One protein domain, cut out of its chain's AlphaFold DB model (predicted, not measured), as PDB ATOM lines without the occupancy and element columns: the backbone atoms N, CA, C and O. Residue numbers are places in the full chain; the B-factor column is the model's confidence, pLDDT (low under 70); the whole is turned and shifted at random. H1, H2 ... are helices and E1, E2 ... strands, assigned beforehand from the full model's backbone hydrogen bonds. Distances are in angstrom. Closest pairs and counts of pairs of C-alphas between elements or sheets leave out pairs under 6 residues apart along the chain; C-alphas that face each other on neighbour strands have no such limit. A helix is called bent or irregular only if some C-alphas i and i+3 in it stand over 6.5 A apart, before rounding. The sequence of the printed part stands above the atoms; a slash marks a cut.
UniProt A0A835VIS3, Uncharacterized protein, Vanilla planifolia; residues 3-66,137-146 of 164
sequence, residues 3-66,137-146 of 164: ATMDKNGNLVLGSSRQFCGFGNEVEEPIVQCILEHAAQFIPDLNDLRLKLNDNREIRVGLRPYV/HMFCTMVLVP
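Overview. This is residues 3 to 66 and 137 to 146 of the 164 residues of an uncharacterized protein of Vanilla planifolia (UniProt A0A835VIS3). A twisted, curving four-stranded sheet has helix H1 slanting over one face and the other face bare, while H2 folds back beside H1, off the sheet. The printed 74 residues hold four named strands and two named helices, in chain order E1 E2 H1 H2 E3 E4, of mixed class. The sheet's order is E1 - E2 - E4 - E3, all antiparallel. The whole is compact, with a radius of gyration of the C-alphas of 12.4 A and spans of 36 by 26 by 23 A.

Arrangement. In the sheet, E4, residues 137 to 145, is the antiparallel neighbour of E3, residues 58 to 64, at 155 degrees, with N 63 and O 138 2.7 A apart, within hydrogen-bond range. E2, residues 11 to 14, is E4's other neighbour, at 154 degrees, with N 13 and O 143 at 2.8 A. E1, residues 3 to 5, forms a hairpin with E2, at 148 degrees, with N 12 and O 4 at 2.7 A. H1, residues 28 to 41, is on the sheet at a height of 9.0 A; its closest C-alphas to E2 are those of Ile 34 and Gly 14, 6.1 A. It runs only just slantwise to the strands, at 58 degrees to E4 on the local plane. E2, H1, E3 and H2, residues 43 to 50, form a split strand-helix-strand unit, two strands running the same way with E4 between them; its crossover is right-handed. H2 touches H1 in a helical hairpin, at a shallow tilt of 23 degrees, opposite ways; their closest C-alphas are those of Ala 39 and Leu 45, 5.1 A. H2 is not on the sheet. O i to N i+4 pairs are within range in 9 of 10 cases in H1 and 0 of 4 in H2, where 2 of 5 O i to N i+3 pairs are.

Along the chain. E1 begins at C-alpha 3, (308.317, 295.147, 280.851). E4 is 26.1 A long and ends at C-alpha 145, (300.275, 292.915, 274.517). H1 is 20.8 A long, E3 19.8 A, H2 14.2 A and E2 10.0 A. H2 is only just irregular, with C-alphas 47 and 50 6.55 A apart.

Size, cuts and confidence. The C-alphas of Asp 47 and Val 66, the two farthest apart, are 38.0 A apart. Residues 67 to 136 are not printed, and C-alphas 66 and 137 are 8.3 A apart across this cut. The link from E2 to H1, residues 15 to 27, is long; its residues 18 to 19 pair antiparallel with 138 to 139 of E4. The mean pLDDT of the printed part is 78.2, with residues 47 to 56, 137 to 139, 141 and 144 to 146 under 70.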
ATOM      1  N   ALA A   3     309.718 295.529 280.797       84.50
ATOM      2  CA  ALA A   3     308.317 295.147 280.851       84.50
ATOM      3  C   ALA A   3     307.592 296.176 281.724       84.50
ATOM      4  O   ALA A   3     307.966 296.393 282.874       84.50
ATOM      5  N   THR A   4     306.595 296.859 281.174       86.31
ATOM      6  CA  THR A   4     305.805 297.857 281.910       86.31
ATOM      7  C   THR A   4     304.337 297.768 281.516       86.31
ATOM      8  O   THR A   4     303.988 297.029 280.602       86.31
ATOM      9  N   MET A   5     303.464 298.502 282.196       84.94
ATOM     10  CA  MET A   5     302.052 298.586 281.837       84.94
ATOM     11  C   MET A   5     301.715 299.980 281.327       84.94
ATOM     12  O   MET A   5     302.125 300.983 281.908       84.94
ATOM     13  N   ASP A   6     300.934 300.049 280.252       82.19
ATOM     14  CA  ASP A   6     300.348 301.315 279.829       82.19
ATOM     15  C   ASP A   6     299.160 301.712 280.728       82.19
ATOM     16  O   ASP A   6     298.676 300.947 281.567       82.19
ATOM     17  N   LYS A   7     298.629 302.923 280.522       84.00
ATOM     18  CA  LYS A   7     297.454 303.425 281.259       84.00
ATOM     19  C   LYS A   7     296.198 302.553 281.107       84.00
ATOM     20  O   LYS A   7     295.268 302.663 281.900       84.00
ATOM     21  N   ASN A   8     296.151 301.724 280.067       81.38
ATOM     22  CA  ASN A   8     295.052 300.819 279.777       81.38
ATOM     23  C   ASN A   8     295.326 299.414 280.331       81.38
ATOM     24  O   ASN A   8     294.534 298.518 280.054       81.38
ATOM     25  N   GLY A   9     296.386 299.199 281.116       78.19
ATOM     26  CA  GLY A   9     296.734 297.896 281.684       78.19
ATOM     27  C   GLY A   9     297.189 296.871 280.646       78.19
ATOM     28  O   GLY A   9     297.090 295.674 280.903       78.19
ATOM     29  N   ASN A  10     297.627 297.318 279.468       79.75
ATOM     30  CA  ASN A  10     298.290 296.455 278.498       79.75
ATOM     31  C   ASN A  10     299.758 296.305 278.891       79.75
ATOM     32  O   ASN A  10     300.384 297.274 279.326       79.75
ATOM     33  N   LEU A  11     300.313 295.113 278.693       84.00
ATOM     34  CA  LEU A  11     301.725 294.857 278.936       84.00
ATOM     35  C   LEU A  11     302.537 295.388 277.748       84.00
ATOM     36  O   LEU A  11     302.255 295.073 276.599       84.00
ATOM     37  N   VAL A  12     303.535 296.218 278.017       87.06
ATOM     38  CA  VAL A  12     304.469 296.767 277.031       87.06
ATOM     39  C   VAL A  12     305.797 296.053 277.218       87.06
ATOM     40  O   VAL A  12     306.419 296.169 278.273       87.06
ATOM     41  N   LEU A  13     306.222 295.325 276.192       87.38
ATOM     42  CA  LEU A  13     307.434 294.518 276.179       87.38
ATOM     43  C   LEU A  13     308.429 295.089 275.177       87.38
ATOM     44  O   LEU A  13     308.075 295.448 274.055       87.38
ATOM     45  N   GLY A  14     309.698 295.149 275.550       84.81
ATOM     46  CA  GLY A  14     310.737 295.578 274.628       84.81
ATOM     47  C   GLY A  14     311.999 296.028 275.343       84.81
ATOM     48  O   GLY A  14     312.295 295.571 276.427       84.81
ATOM     49  N   SER A  15     312.819 296.889 274.767       86.56
ATOM     50  CA  SER A  15     312.948 297.029 273.325       86.56
ATOM     51  C   SER A  15     314.096 296.182 272.791       86.56
ATOM     52  O   SER A  15     315.011 295.817 273.532       86.56
ATOM     53  N   SER A  16     314.115 296.002 271.479       88.12
ATOM     54  CA  SER A  16     315.320 295.642 270.735       88.12
ATOM     55  C   SER A  16     316.229 296.859 270.475       88.12
ATOM     56  O   SER A  16     315.873 297.999 270.797       88.12
ATOM     57  N   ARG A  17     317.417 296.597 269.914       87.62
ATOM     58  CA  ARG A  17     318.360 297.591 269.381       87.62
ATOM     59  C   ARG A  17     318.955 297.050 268.080       87.62
ATOM     60  O   ARG A  17     319.726 296.096 268.134       87.62
ATOM     61  N   GLN A  18     318.609 297.639 266.938       85.38
ATOM     62  CA  GLN A  18     319.186 297.281 265.631       85.38
ATOM     63  C   GLN A  18     319.800 298.502 264.940       85.38
ATOM     64  O   GLN A  18     319.358 299.623 265.158       85.38
ATOM     65  N   PHE A  19     320.797 298.307 264.079       84.50
ATOM     66  CA  PHE A  19     321.297 299.360 263.189       84.50
ATOM     67  C   PHE A  19     320.726 299.140 261.785       84.50
ATOM     68  O   PHE A  19     321.253 298.328 261.030       84.50
ATOM     69  N   CYS A  20     319.645 299.844 261.437       77.88
ATOM     70  CA  CYS A  20     318.946 299.691 260.147       77.88
ATOM     71  C   CYS A  20     318.749 301.022 259.398       77.88
ATOM     72  O   CYS A  20     317.889 301.149 258.523       77.88
ATOM     73  N   GLY A  21     319.526 302.051 259.752       82.38
ATOM     74  CA  GLY A  21     319.363 303.388 259.187       82.38
ATOM     75  C   GLY A  21     317.987 303.968 259.530       82.38
ATOM     76  O   GLY A  21     317.598 304.002 260.692       82.38
ATOM     77  N   PHE A  22     317.253 304.429 258.518       81.88
ATOM     78  CA  PHE A  22     315.912 305.009 258.683       81.88
ATOM     79  C   PHE A  22     314.772 304.022 258.392       81.88
ATOM     80  O   PHE A  22     313.622 304.444 258.279       81.88
ATOM     81  N   GLY A  23     315.076 302.728 258.246       79.38
ATOM     82  CA  GLY A  23     314.049 301.701 258.087       79.38
ATOM     83  C   GLY A  23     313.104 301.676 259.289       79.38
ATOM     84  O   GLY A  23     313.537 301.889 260.420       79.38
ATOM     85  N   ASN A  24     311.816 301.447 259.037       78.62
ATOM     86  CA  ASN A  24     310.783 301.332 260.069       78.62
ATOM     87  C   ASN A  24     309.912 300.084 259.938       78.62
ATOM     88  O   ASN A  24     308.802 300.032 260.470       78.62
ATOM     89  N   GLU A  25     310.440 299.080 259.249       84.38
ATOM     90  CA  GLU A  25     309.763 297.813 259.046       84.38
ATOM     91  C   GLU A  25     309.818 296.954 260.310       84.38
ATOM     92  O   GLU A  25     310.781 296.982 261.080       84.38
ATOM     93  N   VAL A  26     308.744 296.205 260.538       84.19
ATOM     94  CA  VAL A  26     308.674 295.238 261.629       84.19
ATOM     95  C   VAL A  26     309.388 293.967 261.191       84.19
ATOM     96  O   VAL A  26     309.008 293.342 260.206       84.19
ATOM     97  N   GLU A  27     310.391 293.559 261.961       84.56
ATOM     98  CA  GLU A  27     311.089 292.292 261.771       84.56
ATOM     99  C   GLU A  27     310.492 291.227 262.700       84.56
ATOM    100  O   GLU A  27     310.712 291.243 263.914       84.56
ATOM    101  N   GLU A  28     309.752 290.275 262.133       85.38
ATOM    102  CA  GLU A  28     309.127 289.173 262.880       85.38
ATOM    103  C   GLU A  28     310.112 288.388 263.777       85.38
ATOM    104  O   GLU A  28     309.773 288.136 264.939       85.38
ATOM    105  N   PRO A  29     311.365 288.092 263.358       86.75
ATOM    106  CA  PRO A  29     312.341 287.441 264.239       86.75
ATOM    107  C   PRO A  29     312.663 288.244 265.510       86.75
ATOM    108  O   PRO A  29     312.899 287.669 266.573       86.75
ATOM    109  N   ILE A  30     312.653 289.577 265.428       87.88
ATOM    110  CA  ILE A  30     312.938 290.463 266.565       87.88
ATOM    111  C   ILE A  30     311.763 290.477 267.539       87.88
ATOM    112  O   ILE A  30     311.965 290.398 268.752       87.88
ATOM    113  N   VAL A  31     310.536 290.524 267.017       85.81
ATOM    114  CA  VAL A  31     309.309 290.396 267.817       85.81
ATOM    115  C   VAL A  31     309.310 289.065 268.565       85.81
ATOM    116  O   VAL A  31     309.074 289.034 269.774       85.81
ATOM    117  N   GLN A  32     309.659 287.978 267.875       85.06
ATOM    118  CA  GLN A  32     309.718 286.651 268.470       85.06
ATOM    119  C   GLN A  32     310.758 286.560 269.594       85.06
ATOM    120  O   GLN A  32     310.453 286.009 270.651       85.06
ATOM    121  N   CYS A  33     311.940 287.148 269.398       87.94
ATOM    122  CA  CYS A  33     312.992 287.216 270.413       87.94
ATOM    123  C   CYS A  33     312.546 288.000 271.659       87.94
ATOM    124  O   CYS A  33     312.771 287.558 272.786       87.94
ATOM    125  N   ILE A  34     311.850 289.133 271.479       87.50
ATOM    126  CA  ILE A  34     311.272 289.894 272.599       87.50
ATOM    127  C   ILE A  34     310.281 289.017 273.372       87.50
ATOM    128  O   ILE A  34     310.368 288.934 274.593       87.50
ATOM    129  N   LEU A  35     309.359 288.334 272.694       84.62
ATOM    130  CA  LEU A  35     308.363 287.488 273.360       84.62
ATOM    131  C   LEU A  35     308.993 286.293 274.085       84.62
ATOM    132  O   LEU A  35     308.612 286.000 275.214       84.62
ATOM    133  N   GLU A  36     309.973 285.630 273.469       85.56
ATOM    134  CA  GLU A  36     310.704 284.513 274.081       85.56
ATOM    135  C   GLU A  36     311.432 284.941 275.348       85.56
ATOM    136  O   GLU A  36     311.368 284.254 276.365       85.56
ATOM    137  N   HIS A  37     312.094 286.094 275.305       87.75
ATOM    138  CA  HIS A  37     312.791 286.618 276.466       87.75
ATOM    139  C   HIS A  37     311.798 287.039 277.563       87.75
ATOM    140  O   HIS A  37     312.024 286.740 278.731       87.75
ATOM    141  N   ALA A  38     310.649 287.631 277.212       86.50
ATOM    142  CA  ALA A  38     309.594 287.935 278.183       86.50
ATOM    143  C   ALA A  38     309.049 286.667 278.857       86.50
ATOM    144  O   ALA A  38     308.829 286.656 280.068       86.50
ATOM    145  N   ALA A  39     308.850 285.598 278.082       84.94
ATOM    146  CA  ALA A  39     308.280 284.342 278.557       84.94
ATOM    147  C   ALA A  39     309.170 283.610 279.576       84.94
ATOM    148  O   ALA A  39     308.660 282.816 280.363       84.94
ATOM    149  N   GLN A  40     310.473 283.908 279.619       88.19
ATOM    150  CA  GLN A  40     311.367 283.410 280.673       88.19
ATOM    151  C   GLN A  40     311.000 283.963 282.059       88.19
ATOM    152  O   GLN A  40     311.231 283.296 283.063       88.19
ATOM    153  N   PHE A  41     310.406 285.160 282.114       86.06
ATOM    154  CA  PHE A  41     309.992 285.822 283.355       86.06
ATOM    155  C   PHE A  41     308.481 285.745 283.596       86.06
ATOM    156  O   PHE A  41     308.039 285.734 284.742       86.06
ATOM    157  N   ILE A  42     307.686 285.694 282.522       83.62
ATOM    158  CA  ILE A  42     306.221 285.627 282.555       83.62
ATOM    159  C   ILE A  42     305.780 284.419 281.706       83.62
ATOM    160  O   ILE A  42     305.444 284.588 280.531       83.62
ATOM    161  N   PRO A  43     305.790 283.193 282.266       79.94
ATOM    162  CA  PRO A  43     305.565 281.953 281.511       79.94
ATOM    163  C   PRO A  43     304.241 281.896 280.736       79.94
ATOM    164  O   PRO A  43     304.191 281.306 279.657       79.94
ATOM    165  N   ASP A  44     303.201 282.566 281.234       76.50
ATOM    166  CA  ASP A  44     301.882 282.682 280.594       76.50
ATOM    167  C   ASP A  44     301.924 283.398 279.228       76.50
ATOM    168  O   ASP A  44     300.965 283.342 278.458       76.50
ATOM    169  N   LEU A  45     303.038 284.059 278.881       76.00
ATOM    170  CA  LEU A  45     303.243 284.642 277.554       76.00
ATOM    171  C   LEU A  45     303.531 283.596 276.465       76.00
ATOM    172  O   LEU A  45     303.390 283.919 275.284       76.00
ATOM    173  N   ASN A  46     303.877 282.350 276.818       71.94
ATOM    174  CA  ASN A  46     304.114 281.284 275.836       71.94
ATOM    175  C   ASN A  46     302.880 281.006 274.960       71.94
ATOM    176  O   ASN A  46     303.019 280.784 273.757       71.94
ATOM    177  N   ASP A  47     301.675 281.112 275.527       67.19
ATOM    178  CA  ASP A  47     300.409 280.878 274.814       67.19
ATOM    179  C   ASP A  47     299.994 282.056 273.912       67.19
ATOM    180  O   ASP A  47     299.178 281.906 272.995       67.19
ATOM    181  N   LEU A  48     300.557 283.247 274.143       63.59
ATOM    182  CA  LEU A  48     300.283 284.457 273.359       63.59
ATOM    183  C   LEU A  48     301.043 284.519 272.034       63.59
ATOM    184  O   LEU A  48     300.634 285.248 271.128       63.59
ATOM    185  N   ARG A  49     302.094 283.706 271.901       59.56
ATOM    186  CA  ARG A  49     302.940 283.576 270.709       59.56
ATOM    187  C   ARG A  49     302.147 283.288 269.425       59.56
ATOM    188  O   ARG A  49     302.593 283.644 268.346       59.56
ATOM    189  N   LEU A  50     300.958 282.688 269.546       51.25
ATOM    190  CA  LEU A  50     300.100 282.278 268.424       51.25
ATOM    191  C   LEU A  50     299.021 283.307 268.031       51.25
ATOM    192  O   LEU A  50     298.289 283.085 267.065       51.25
ATOM    193  N   LYS A  51     298.860 284.393 268.802       57.66
ATOM    194  CA  LYS A  51     297.731 285.339 268.662       57.66
ATOM    195  C   LYS A  51     298.136 286.745 268.229       57.66
ATOM    196  O   LYS A  51     297.272 287.492 267.775       57.66
ATOM    197  N   LEU A  52     299.416 287.095 268.343       60.50
ATOM    198  CA  LEU A  52     299.968 288.376 267.893       60.50
ATOM    199  C   LEU A  52     300.142 288.368 266.365       60.50
ATOM    200  O   LEU A  52     301.251 288.422 265.852       60.50
ATOM    201  N   ASN A  53     299.030 288.261 265.638       52.19
ATOM    202  CA  ASN A  53     299.006 288.260 264.172       52.19
ATOM    203  C   ASN A  53     298.594 289.629 263.601       52.19
ATOM    204  O   ASN A  53     298.494 289.782 262.385       52.19
ATOM    205  N   ASP A  54     298.314 290.615 264.461       57.16
ATOM    206  CA  ASP A  54     297.912 291.959 264.048       57.16
ATOM    207  C   ASP A  54     299.030 292.973 264.347       57.16
ATOM    208  O   ASP A  54     299.348 293.273 265.501       57.16
ATOM    209  N   ASN A  55     299.614 293.545 263.287       58.34
ATOM    210  CA  ASN A  55     300.687 294.548 263.353       58.34
ATOM    211  C   ASN A  55     300.305 295.817 264.140       58.34
ATOM    212  O   ASN A  55     301.176 296.628 264.454       58.34
ATOM    213  N   ARG A  56     299.022 296.016 264.473       59.78
ATOM    214  CA  ARG A  56     298.526 297.168 265.251       59.78
ATOM    215  C   ARG A  56     299.097 297.260 266.666       59.78
ATOM    216  O   ARG A  56     299.033 298.327 267.280       59.78
ATOM    217  N   GLU A  57     299.644 296.167 267.179       74.19
ATOM    218  CA  GLU A  57     300.170 296.067 268.539       74.19
ATOM    219  C   GLU A  57     301.696 296.219 268.596       74.19
ATOM    220  O   GLU A  57     302.278 296.332 269.672       74.19
ATOM    221  N   ILE A  58     302.367 296.309 267.449       81.50
ATOM    222  CA  ILE A  58     303.818 296.460 267.383       81.50
ATOM    223  C   ILE A  58     304.147 297.924 267.118       81.50
ATOM    224  O   ILE A  58     303.618 298.563 266.209       81.50
ATOM    225  N   ARG A  59     305.030 298.481 267.944       85.12
ATOM    226  CA  ARG A  59     305.516 299.850 267.809       85.12
ATOM    227  C   ARG A  59     306.983 299.844 267.470       85.12
ATOM    228  O   ARG A  59     307.798 299.200 268.121       85.12
ATOM    229  N   VAL A  60     307.309 300.658 266.490       84.69
ATOM    230  CA  VAL A  60     308.658 300.845 266.001       84.69
ATOM    231  C   VAL A  60     309.043 302.309 266.190       84.69
ATOM    232  O   VAL A  60     308.237 303.202 265.933       84.69
ATOM    233  N   GLY A  61     310.273 302.560 266.640       86.06
ATOM    234  CA  GLY A  61     310.802 303.907 266.822       86.06
ATOM    235  C   GLY A  61     312.280 304.017 266.468       86.06
ATOM    236  O   GLY A  61     313.088 303.157 266.824       86.06
ATOM    237  N   LEU A  62     312.632 305.116 265.800       86.94
ATOM    238  CA  LEU A  62     314.018 305.503 265.552       86.94
ATOM    239  C   LEU A  62     314.596 306.177 266.794       86.94
ATOM    240  O   LEU A  62     313.978 307.065 267.385       86.94
ATOM    241  N   ARG A  63     315.803 305.769 267.166       86.44
ATOM    242  CA  ARG A  63     316.570 306.317 268.276       86.44
ATOM    243  C   ARG A  63     317.789 307.049 267.725       86.44
ATOM    244  O   ARG A  63     318.641 306.422 267.088       86.44
ATOM    245  N   PRO A  64     317.906 308.363 267.964       86.06
ATOM    246  CA  PRO A  64     319.109 309.086 267.595       86.06
ATOM    247  C   PRO A  64     320.252 308.568 268.469       86.06
ATOM    248  O   PRO A  64     320.255 308.780 269.681       86.06
ATOM    249  N   TYR A  65     321.191 307.848 267.861       84.12
ATOM    250  CA  TYR A  65     322.316 307.224 268.543       84.12
ATOM    251  C   TYR A  65     323.625 307.916 268.158       84.12
ATOM    252  O   TYR A  65     323.815 308.371 267.030       84.12
ATOM    253  N   VAL A  66     324.531 307.995 269.126       80.12
ATOM    254  CA  VAL A  66     325.891 308.514 268.971       80.12
ATOM    255  C   VAL A  66     326.838 307.431 269.472       80.12
ATOM    256  O   VAL A  66     326.600 306.859 270.533       80.12
ATOM    257  N   HIS A 137     321.755 305.364 263.044       57.88
ATOM    258  CA  HIS A 137     320.403 305.362 263.604       57.88
ATOM    259  C   HIS A 137     320.136 303.995 264.210       57.88
ATOM    260  O   HIS A 137     320.130 302.978 263.513       57.88
ATOM    261  N   MET A 138     319.983 303.991 265.532       63.53
ATOM    262  CA  MET A 138     319.595 302.802 266.259       63.53
ATOM    263  C   MET A 138     318.078 302.697 266.218       63.53
ATOM    264  O   MET A 138     317.348 303.678 266.312       63.53
ATOM    265  N   PHE A 139     317.600 301.488 266.058       68.62
ATOM    266  CA  PHE A 139     316.219 301.153 265.835       68.62
ATOM    267  C   PHE A 139     315.690 300.356 267.008       68.62
ATOM    268  O   PHE A 139     316.405 299.530 267.574       68.62
ATOM    269  N   CYS A 140     314.442 300.614 267.379       71.38
ATOM    270  CA  CYS A 140     313.800 299.992 268.519       71.38
ATOM    271  C   CYS A 140     312.427 299.466 268.124       71.38
ATOM    272  O   CYS A 140     311.544 300.235 267.746       71.38
ATOM    273  N   THR A 141     312.229 298.169 268.327       69.38
ATOM    274  CA  THR A 141     310.911 297.535 268.305       69.38
ATOM    275  C   THR A 141     310.419 297.338 269.738       69.38
ATOM    276  O   THR A 141     311.175 296.908 270.611       69.38
ATOM    277  N   MET A 142     309.153 297.662 269.981       72.56
ATOM    278  CA  MET A 142     308.397 297.342 271.189       72.56
ATOM    279  C   MET A 142     307.111 296.618 270.801       72.56
ATOM    280  O   MET A 142     306.492 296.927 269.785       72.56
ATOM    281  N   VAL A 143     306.691 295.685 271.640       73.69
ATOM    282  CA  VAL A 143     305.485 294.883 271.462       73.69
ATOM    283  C   VAL A 143     304.501 295.268 272.558       73.69
ATOM    284  O   VAL A 143     304.810 295.186 273.746       73.69
ATOM    285  N   LEU A 144     303.320 295.729 272.165       69.88
ATOM    286  CA  LEU A 144     302.183 295.877 273.057       69.88
ATOM    287  C   LEU A 144     301.454 294.538 273.109       69.88
ATOM    288  O   LEU A 144     301.205 293.921 272.086       69.88
ATOM    289  N   VAL A 145     301.090 294.100 274.300       66.88
ATOM    290  CA  VAL A 145     300.275 292.915 274.517       66.88
ATOM    291  C   VAL A 145     298.980 293.376 275.189       66.88
ATOM    292  O   VAL A 145     299.015 293.810 276.349       66.88
ATOM    293  N   PRO A 146     297.834 293.346 274.484       61.75
ATOM    294  CA  PRO A 146     296.561 293.783 275.027       61.75
ATOM    295  C   PRO A 146     296.159 293.013 276.283       61.75
ATOM    296  O   PRO A 146     296.557 291.867 276.492       61.75
TER     297      PRO A 146